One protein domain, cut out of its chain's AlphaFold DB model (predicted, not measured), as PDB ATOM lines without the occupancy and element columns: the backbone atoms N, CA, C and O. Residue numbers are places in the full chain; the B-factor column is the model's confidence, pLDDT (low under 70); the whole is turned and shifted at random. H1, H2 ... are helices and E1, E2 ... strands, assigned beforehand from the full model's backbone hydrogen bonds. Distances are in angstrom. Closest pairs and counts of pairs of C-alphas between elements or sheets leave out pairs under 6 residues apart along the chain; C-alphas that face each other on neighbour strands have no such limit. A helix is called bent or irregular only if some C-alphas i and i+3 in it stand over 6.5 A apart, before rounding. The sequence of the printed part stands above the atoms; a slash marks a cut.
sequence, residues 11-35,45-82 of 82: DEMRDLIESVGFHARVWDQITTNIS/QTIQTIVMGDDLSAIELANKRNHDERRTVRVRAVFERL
ATOM      1  N   ASP A  11       4.128 -21.496 -25.216       87.75
ATOM      2  CA  ASP A  11       2.757 -21.998 -25.303       87.75
ATOM      3  C   ASP A  11       2.745 -23.501 -25.598       87.75
ATOM      4  O   ASP A  11       2.119 -24.261 -24.869       87.75
ATOM      5  N   GLU A  12       3.552 -23.967 -26.556       90.38
ATOM      6  CA  GLU A  12       3.676 -25.400 -26.857       90.38
ATOM      7  C   GLU A  12       4.221 -26.223 -25.678       90.38
ATOM      8  O   GLU A  12       3.891 -27.405 -25.551       90.38
ATOM      9  N   MET A  13       5.069 -25.641 -24.820       90.94
ATOM     10  CA  MET A  13       5.495 -26.308 -23.586       90.94
ATOM     11  C   MET A  13       4.396 -26.338 -22.531       90.94
ATOM     12  O   MET A  13       4.255 -27.364 -21.866       90.94
ATOM     13  N   ARG A  14       3.628 -25.255 -22.364       92.38
ATOM     14  CA  ARG A  14       2.481 -25.248 -21.448       92.38
ATOM     15  C   ARG A  14       1.471 -26.308 -21.871       92.38
ATOM     16  O   ARG A  14       1.126 -27.157 -21.058       92.38
ATOM     17  N   ASP A  15       1.096 -26.316 -23.146       94.12
ATOM     18  CA  ASP A  15       0.119 -27.251 -23.702       94.12
ATOM     19  C   ASP A  15       0.584 -28.706 -23.544       94.12
ATOM     20  O   ASP A  15      -0.199 -29.582 -23.178       94.12
ATOM     21  N   LEU A  16       1.881 -28.979 -23.744       93.75
ATOM     22  CA  LEU A  16       2.452 -30.304 -23.494       93.75
ATOM     23  C   LEU A  16       2.295 -30.728 -22.027       93.75
ATOM     24  O   LEU A  16       1.902 -31.865 -21.766       93.75
ATOM     25  N   ILE A  17       2.601 -29.846 -21.073       92.88
ATOM     26  CA  ILE A  17       2.474 -30.153 -19.641       92.88
ATOM     27  C   ILE A  17       1.003 -30.364 -19.264       92.88
ATOM     28  O   ILE A  17       0.692 -31.291 -18.516       92.88
ATOM     29  N   GLU A  18       0.091 -29.559 -19.809       95.25
ATOM     30  CA  GLU A  18      -1.334 -29.719 -19.524       95.25
ATOM     31  C   GLU A  18      -1.909 -31.006 -20.129       95.25
ATOM     32  O   GLU A  18      -2.685 -31.711 -19.482       95.25
ATOM     33  N   SER A  19      -1.431 -31.402 -21.314       96.25
ATOM     34  CA  SER A  19      -1.848 -32.646 -21.975       96.25
ATOM     35  C   SER A  19      -1.559 -33.918 -21.166       96.25
ATOM     36  O   SER A  19      -2.202 -34.943 -21.386       96.25
ATOM     37  N   VAL A  20      -0.621 -33.866 -20.211       96.19
ATOM     38  CA  VAL A  20      -0.262 -35.004 -19.346       96.19
ATOM     39  C   VAL A  20      -0.942 -34.964 -17.967       96.19
ATOM     40  O   VAL A  20      -0.518 -35.669 -17.049       96.19
ATOM     41  N   GLY A  21      -2.022 -34.184 -17.825       95.94
ATOM     42  CA  GLY A  21      -2.900 -34.187 -16.646       95.94
ATOM     43  C   GLY A  21      -2.537 -33.157 -15.579       95.94
ATOM     44  O   GLY A  21      -2.795 -33.371 -14.395       95.94
ATOM     45  N   PHE A  22      -1.916 -32.052 -15.978       96.31
ATOM     46  CA  PHE A  22      -1.698 -30.907 -15.101       96.31
ATOM     47  C   PHE A  22      -2.493 -29.704 -15.605       96.31
ATOM     48  O   PHE A  22      -2.868 -29.642 -16.768       96.31
ATOM     49  N   HIS A  23      -2.737 -28.732 -14.740       94.31
ATOM     50  CA  HIS A  23      -3.314 -27.454 -15.128       94.31
ATOM     51  C   HIS A  23      -2.480 -26.311 -14.558       94.31
ATOM     52  O   HIS A  23      -2.120 -26.327 -13.377       94.31
ATOM     53  N   ALA A  24      -2.124 -25.337 -15.394       92.56
ATOM     54  CA  ALA A  24      -1.342 -24.183 -14.975       92.56
ATOM     55  C   ALA A  24      -2.227 -23.169 -14.235       92.56
ATOM     56  O   ALA A  24      -3.043 -22.480 -14.840       92.56
ATOM     57  N   ARG A  25      -2.009 -23.003 -12.925       92.25
ATOM     58  CA  ARG A  25      -2.612 -21.912 -12.138       92.25
ATOM     59  C   ARG A  25      -1.862 -20.594 -12.296       92.25
ATOM     60  O   ARG A  25      -2.453 -19.523 -12.211       92.25
ATOM     61  N   VAL A  26      -0.547 -20.684 -12.475       88.50
ATOM     62  CA  VAL A  26       0.348 -19.544 -12.700       88.50
ATOM     63  C   VAL A  26       1.258 -19.896 -13.866       88.50
ATOM     64  O   VAL A  26       1.791 -21.006 -13.906       88.50
ATOM     65  N   TRP A  27       1.448 -18.955 -14.788       89.31
ATOM     66  CA  TRP A  27       2.355 -19.073 -15.929       89.31
ATOM     67  C   TRP A  27       2.982 -17.707 -16.210       89.31
ATOM     68  O   TRP A  27       2.585 -16.985 -17.125       89.31
ATOM     69  N   ASP A  28       3.954 -17.335 -15.381       84.31
ATOM     70  CA  ASP A  28       4.570 -16.015 -15.435       84.31
ATOM     71  C   ASP A  28       5.888 -16.077 -16.200       84.31
ATOM     72  O   ASP A  28       6.844 -16.754 -15.799       84.31
ATOM     73  N   GLN A  29       5.958 -15.326 -17.299       71.00
ATOM     74  CA  GLN A  29       7.220 -15.040 -17.970       71.00
ATOM     75  C   GLN A  29       8.027 -14.079 -17.095       71.00
ATOM     76  O   GLN A  29       7.747 -12.883 -17.017       71.00
ATOM     77  N   ILE A  30       9.044 -14.605 -16.422       68.19
ATOM     78  CA  ILE A  30       9.976 -13.805 -15.640       68.19
ATOM     79  C   ILE A  30      11.148 -13.445 -16.554       68.19
ATOM     80  O   ILE A  30      12.113 -14.196 -16.693       68.19
ATOM     81  N   THR A  31      11.071 -12.271 -17.180       54.16
ATOM     82  CA  THR A  31      12.168 -11.719 -17.998       54.16
ATOM     83  C   THR A  31      13.361 -11.285 -17.138       54.16
ATOM     84  O   THR A  31      14.485 -11.174 -17.624       54.16
ATOM     85  N   THR A  32      13.151 -11.066 -15.839       50.06
ATOM     86  CA  THR A  32      14.217 -10.754 -14.888       50.06
ATOM     87  C   THR A  32      14.876 -12.044 -14.424       50.06
ATOM     88  O   THR A  32      14.454 -12.690 -13.463       50.06
ATOM     89  N   ASN A  33      15.944 -12.428 -15.121       49.69
ATOM     90  CA  ASN A  33      16.919 -13.350 -14.562       49.69
ATOM     91  C   ASN A  33      17.334 -12.800 -13.191       49.69
ATOM     92  O   ASN A  33      18.003 -11.775 -13.101       49.69
ATOM     93  N   ILE A  34      16.922 -13.473 -12.119       48.47
ATOM     94  CA  ILE A  34      17.654 -13.386 -10.862       48.47
ATOM     95  C   ILE A  34      19.025 -13.926 -11.241       48.47
ATOM     96  O   ILE A  34      19.119 -15.111 -11.573       48.47
ATOM     97  N   SER A  35      20.029 -13.052 -11.320       46.69
ATOM     98  CA  SER A  35      21.404 -13.462 -11.555       46.69
ATOM     99  C   SER A  35      21.704 -14.579 -10.568       46.69
ATOM    100  O   SER A  35      21.801 -14.349  -9.364       46.69
ATOM    101  N   GLN A  45      37.525 -28.065  -9.907       57.88
ATOM    102  CA  GLN A  45      37.068 -28.920 -11.017       57.88
ATOM    103  C   GLN A  45      35.572 -29.226 -10.846       57.88
ATOM    104  O   GLN A  45      35.181 -30.185 -10.183       57.88
ATOM    105  N   THR A  46      34.719 -28.392 -11.432       71.19
ATOM    106  CA  THR A  46      33.288 -28.652 -11.489       71.19
ATOM    107  C   THR A  46      33.042 -29.788 -12.480       71.19
ATOM    108  O   THR A  46      33.816 -29.998 -13.418       71.19
ATOM    109  N   ILE A  47      31.933 -30.515 -12.319       75.19
ATOM    110  CA  ILE A  47      31.504 -31.519 -13.310       75.19
ATOM    111  C   ILE A  47      31.443 -30.897 -14.715       75.19
ATOM    112  O   ILE A  47      31.773 -31.560 -15.692       75.19
ATOM    113  N   GLN A  48      31.082 -29.616 -14.818       73.81
ATOM    114  CA  GLN A  48      31.056 -28.884 -16.083       73.81
ATOM    115  C   GLN A  48      32.458 -28.767 -16.690       73.81
ATOM    116  O   GLN A  48      32.622 -29.083 -17.859       73.81
ATOM    117  N   THR A  49      33.478 -28.421 -15.899       76.38
ATOM    118  CA  THR A  49      34.881 -28.377 -16.353       76.38
ATOM    119  C   THR A  49      35.373 -29.744 -16.830       76.38
ATOM    120  O   THR A  49      36.107 -29.820 -17.808       76.38
ATOM    121  N   ILE A  50      34.945 -30.833 -16.183       80.00
ATOM    122  CA  ILE A  50      35.328 -32.201 -16.569       80.00
ATOM    123  C   ILE A  50      34.618 -32.643 -17.858       80.00
ATOM    124  O   ILE A  50      35.237 -33.253 -18.724       80.00
ATOM    125  N   VAL A  51      33.318 -32.366 -17.978       83.31
ATOM    126  CA  VAL A  51      32.476 -32.855 -19.085       83.31
ATOM    127  C   VAL A  51      32.602 -31.984 -20.331       83.31
ATOM    128  O   VAL A  51      32.648 -32.511 -21.438       83.31
ATOM    129  N   MET A  52      32.615 -30.663 -20.160       83.56
ATOM    130  CA  MET A  52      32.652 -29.695 -21.260       83.56
ATOM    131  C   MET A  52      34.085 -29.336 -21.664       83.56
ATOM    132  O   MET A  52      34.294 -28.892 -22.788       83.56
ATOM    133  N   GLY A  53      35.068 -29.547 -20.778       85.44
ATOM    134  CA  GLY A  53      36.485 -29.356 -21.083       85.44
ATOM    135  C   GLY A  53      36.781 -27.977 -21.675       85.44
ATOM    136  O   GLY A  53      36.363 -26.952 -21.132       85.44
ATOM    137  N   ASP A  54      37.473 -27.970 -22.814       87.81
ATOM    138  CA  ASP A  54      37.931 -26.756 -23.501       87.81
ATOM    139  C   ASP A  54      36.777 -25.876 -24.029       87.81
ATOM    140  O   ASP A  54      36.927 -24.656 -24.149       87.81
ATOM    141  N   ASP A  55      35.601 -26.462 -24.278       87.12
ATOM    142  CA  ASP A  55      34.438 -25.746 -24.816       87.12
ATOM    143  C   ASP A  55      33.699 -24.916 -23.756       87.12
ATOM    144  O   ASP A  55      32.905 -24.034 -24.101       87.12
ATOM    145  N   LEU A  56      33.959 -25.154 -22.462       84.62
ATOM    146  CA  LEU A  56      33.240 -24.498 -21.364       84.62
ATOM    147  C   LEU A  56      33.299 -22.968 -21.471       84.62
ATOM    148  O   LEU A  56      32.279 -22.296 -21.342       84.62
ATOM    149  N   SER A  57      34.472 -22.421 -21.795       82.38
ATOM    150  CA  SER A  57      34.677 -20.973 -21.932       82.38
ATOM    151  C   SER A  57      33.833 -20.350 -23.056       82.38
ATOM    152  O   SER A  57      33.241 -19.279 -22.893       82.38
ATOM    153  N   ALA A  58      33.721 -21.037 -24.196       84.31
ATOM    154  CA  ALA A  58      32.903 -20.597 -25.319       84.31
ATOM    155  C   ALA A  58      31.404 -20.684 -24.990       84.31
ATOM    156  O   ALA A  58      30.634 -19.794 -25.365       84.31
ATOM    157  N   ILE A  59      30.994 -21.719 -24.248       81.94
ATOM    158  CA  ILE A  59      29.617 -21.905 -23.771       81.94
ATOM    159  C   ILE A  59      29.232 -20.800 -22.779       81.94
ATOM    160  O   ILE A  59      28.161 -20.208 -22.909       81.94
ATOM    161  N   GLU A  60      30.098 -20.473 -21.820       83.19
ATOM    162  CA  GLU A  60      29.879 -19.382 -20.862       83.19
ATOM    163  C   GLU A  60      29.745 -18.027 -21.564       83.19
ATOM    164  O   GLU A  60      28.826 -17.259 -21.263       83.19
ATOM    165  N   LEU A  61      30.597 -17.752 -22.556       83.62
ATOM    166  CA  LEU A  61      30.510 -16.532 -23.357       83.62
ATOM    167  C   LEU A  61      29.194 -16.458 -24.147       83.62
ATOM    168  O   LEU A  61      28.548 -15.408 -24.185       83.62
ATOM    169  N   ALA A  62      28.768 -17.570 -24.752       81.69
ATOM    170  CA  ALA A  62      27.494 -17.650 -25.459       81.69
ATOM    171  C   ALA A  62      26.301 -17.463 -24.505       81.69
ATOM    172  O   ALA A  62      25.363 -16.733 -24.832       81.69
ATOM    173  N   ASN A  63      26.354 -18.049 -23.306       77.38
ATOM    174  CA  ASN A  63      25.342 -17.871 -22.264       77.38
ATOM    175  C   ASN A  63      25.246 -16.419 -21.803       77.38
ATOM    176  O   ASN A  63      24.141 -15.876 -21.732       77.38
ATOM    177  N   LYS A  64      26.388 -15.769 -21.553       77.31
ATOM    178  CA  LYS A  64      26.440 -14.345 -21.217       77.31
ATOM    179  C   LYS A  64      25.802 -13.502 -22.316       77.31
ATOM    180  O   LYS A  64      24.917 -12.704 -22.037       77.31
ATOM    181  N   ARG A  65      26.170 -13.736 -23.577       77.81
ATOM    182  CA  ARG A  65      25.578 -13.027 -24.718       77.81
ATOM    183  C   ARG A  65      24.067 -13.251 -24.827       77.81
ATOM    184  O   ARG A  65      23.323 -12.307 -25.068       77.81
ATOM    185  N   ASN A  66      23.596 -14.481 -24.628       78.25
ATOM    186  CA  ASN A  66      22.165 -14.789 -24.635       78.25
ATOM    187  C   ASN A  66      21.417 -14.077 -23.503       78.25
ATOM    188  O   ASN A  66      20.280 -13.646 -23.699       78.25
ATOM    189  N   HIS A  67      22.053 -13.923 -22.342       74.25
ATOM    190  CA  HIS A  67      21.521 -13.143 -21.233       74.25
ATOM    191  C   HIS A  67      21.474 -11.643 -21.560       74.25
ATOM    192  O   HIS A  67      20.402 -11.044 -21.474       74.25
ATOM    193  N   ASP A  68      22.601 -11.061 -21.983       75.75
ATOM    194  CA  ASP A  68      22.738  -9.632 -22.297       75.75
ATOM    195  C   ASP A  68      21.744  -9.203 -23.390       75.75
ATOM    196  O   ASP A  68      21.120  -8.145 -23.311       75.75
ATOM    197  N   GLU A  69      21.534 -10.066 -24.385       79.31
ATOM    198  CA  GLU A  69      20.602  -9.835 -25.488       79.31
ATOM    199  C   GLU A  69      19.162 -10.305 -25.202       79.31
ATOM    200  O   GLU A  69      18.315 -10.260 -26.094       79.31
ATOM    201  N   ARG A  70      18.859 -10.763 -23.978       73.00
ATOM    202  CA  ARG A  70      17.530 -11.260 -23.558       73.00
ATOM    203  C   ARG A  70      16.955 -12.346 -24.479       73.00
ATOM    204  O   ARG A  70      15.748 -12.417 -24.702       73.00
ATOM    205  N   ARG A  71      17.823 -13.211 -25.002       72.94
ATOM    206  CA  ARG A  71      17.457 -14.350 -25.862       72.94
ATOM    207  C   ARG A  71      16.941 -15.551 -25.073       72.94
ATOM    208  O   ARG A  71      16.363 -16.462 -25.657       72.94
ATOM    209  N   THR A  72      17.147 -15.557 -23.759       72.31
ATOM    210  CA  THR A  72      16.642 -16.594 -22.857       72.31
ATOM    211  C   THR A  72      15.412 -16.083 -22.121       72.31
ATOM    212  O   THR A  72      15.466 -15.032 -21.485       72.31
ATOM    213  N   VAL A  73      14.325 -16.853 -22.148       73.75
ATOM    214  CA  VAL A  73      13.132 -16.595 -21.331       73.75
ATOM    215  C   VAL A  73      13.065 -17.617 -20.205       73.75
ATOM    216  O   VAL A  73      13.256 -18.811 -20.429       73.75
ATOM    217  N   ARG A  74      12.782 -17.153 -18.985       77.88
ATOM    218  CA  ARG A  74      12.487 -18.017 -17.842       77.88
ATOM    219  C   ARG A  74      11.000 -17.924 -17.538       77.88
ATOM    220  O   ARG A  74      10.475 -16.832 -17.366       77.88
ATOM    221  N   VAL A  75      10.331 -19.066 -17.432       83.50
ATOM    222  CA  VAL A  75       8.947 -19.128 -16.958       83.50
ATOM    223  C   VAL A  75       8.934 -19.703 -15.553       83.50
ATOM    224  O   VAL A  75       9.576 -20.720 -15.285       83.50
ATOM    225  N   ARG A  76       8.208 -19.045 -14.648       85.50
ATOM    226  CA  ARG A  76       7.814 -19.629 -13.369       85.50
ATOM    227  C   ARG A  76       6.353 -20.023 -13.484       85.50
ATOM    228  O   ARG A  76       5.503 -19.181 -13.751       85.50
ATOM    229  N   ALA A  77       6.083 -21.299 -13.265       88.62
ATOM    230  CA  ALA A  77       4.742 -21.835 -13.352       88.62
ATOM    231  C   ALA A  77       4.382 -22.622 -12.095       88.62
ATOM    232  O   ALA A  77       5.245 -23.250 -11.477       88.62
ATOM    233  N   VAL A  78       3.105 -22.575 -11.728       91.19
ATOM    234  CA  VAL A  78       2.518 -23.411 -10.679       91.19
ATOM    235  C   VAL A  78       1.464 -24.271 -11.341       91.19
ATOM    236  O   VAL A  78       0.533 -23.746 -11.949       91.19
ATOM    237  N   PHE A  79       1.621 -25.580 -11.198       92.75
ATOM    238  CA  PHE A  79       0.696 -26.556 -11.744       92.75
ATOM    239  C   PHE A  79      -0.059 -27.255 -10.624       92.75
ATOM    240  O   PHE A  79       0.511 -27.570  -9.579       92.75
ATOM    241  N   GLU A  80      -1.328 -27.538 -10.872       95.69
ATOM    242  CA  GLU A  80      -2.094 -28.515 -10.112       95.69
ATOM    243  C   GLU A  80      -2.278 -29.788 -10.932       95.69
ATOM    244  O   GLU A  80      -2.240 -29.748 -12.160       95.69
ATOM    245  N   ARG A  81      -2.435 -30.927 -10.259       94.75
ATOM    246  CA  ARG A  81      -2.714 -32.198 -10.925       94.75
ATOM    247  C   ARG A  81      -4.222 -32.403 -11.021       94.75
ATOM    248  O   ARG A  81      -4.909 -32.223 -10.016       94.75
ATOM    249  N   LEU A  82      -4.681 -32.768 -12.216       85.50
ATOM    250  CA  LEU A  82      -6.061 -33.159 -12.500       85.50
ATOM    251  C   LEU A  82      -6.306 -34.634 -12.154       85.50
ATOM    252  O   LEU A  82      -5.339 -35.436 -12.211       85.50
TER     253      LEU A  82
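Overview. This is residues 11 to 35 and 45 to 82 of the 82 residues of an uncharacterized protein of Dehalococcoidia bacterium (UniProt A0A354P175). The model is an open V, with a ribbon of two antiparallel strands, E1 and E2, as one arm and the long, kinked helix H2 as the other. The short helix H1 covers one face of the ribbon near the end where E1 begins and E2 ends, while H2 reaches away from the other end, and residues 50 to 55 of H2 stick out free. The printed part has 63 residues, with two named helices and two named strands in the order H1, E1, H2, E2; the sheet's order is E1 - E2, antiparallel, and the class is mixed, helices and strands. The whole is only just extended, close to loose, with a radius of gyration of the C-alphas of 16.4 A, and its outline is elongated, 45 by 25 by 19 A.

Along the chain. The printed part begins with H1, residues 11 to 19, which measures 12.1 A from first to last C-alpha and begins with C-alpha 11 at (2.757, -21.998, -25.303). E1, residues 22 to 30, follows and measures 20.7 A from first to last C-alpha. It bends by 66 degrees at residue 25. Residues 31 to 35 run on to the cut, and the printing resumes at residue 45. H2, residues 47 to 68, is the longest helix with 22 residues, and its first and last C-alphas are 25.2 A apart; C-alpha 47 stands at (31.504, -31.519, -13.310) and C-alpha 68 at (22.738, -9.632, -22.297). H2 is irregular: C-alphas 51 and 54 are 9.3 A apart, where about 5 A is found in a regular helix. It has a kink of 108 degrees near residue 54. E2, residues 74 to 81, measures 21.9 A from first to last C-alpha and ends with C-alpha 81 at (-2.714, -32.198, -10.925).

Arrangement. E1 and E2 are antiparallel neighbours, with an angle of 163 degrees between their N-to-C directions. C-alphas that face each other run from the pair 22 and 81, 4.5 A apart, to the pair 30 and 74, 5.4 A apart. Among the backbone pairs within hydrogen-bond range are N 23 and O 80 at 2.8 A, and N 76 and O 28 at 2.9 A. H1 and E1 have 3 pairs of C-alphas within 8 A, the closest being those of Glu 18 and Ala 24, 7.2 A apart; the centres of the two elements are 10.4 A apart. H1 and E2 are near each other, with 7 pairs of C-alphas within 10 A. H1 and H2 are apart. Residues 50 to 55, which belong to H2, stand free: no C-alpha 8 or more residues away along the chain is within 10 A of them. In H1 every O i to N i+4 pair is within hydrogen-bond range, and in H2 this holds for 13 of 18 pairs.

Size, cuts and confidence. The two C-alphas farthest apart are those of Asp 54 and Leu 82, at 45.8 A, while the C-alphas of Asp 11 and Leu 82, first and last printed, are 19.1 A apart. Residues 36 to 44 are not printed, and C-alphas 35 and 45 stand 22.0 A apart across this cut, which lies in the link from E1 to H2. The links from H1 to E1 and from H2 to E2 are tight, with 2 and 5 residues between the elements. Leu 82 is the chain's last residue. The mean pLDDT of the printed part is 81.3, and confidence is low, under 70, at residues 30 to 35 and at residue 45.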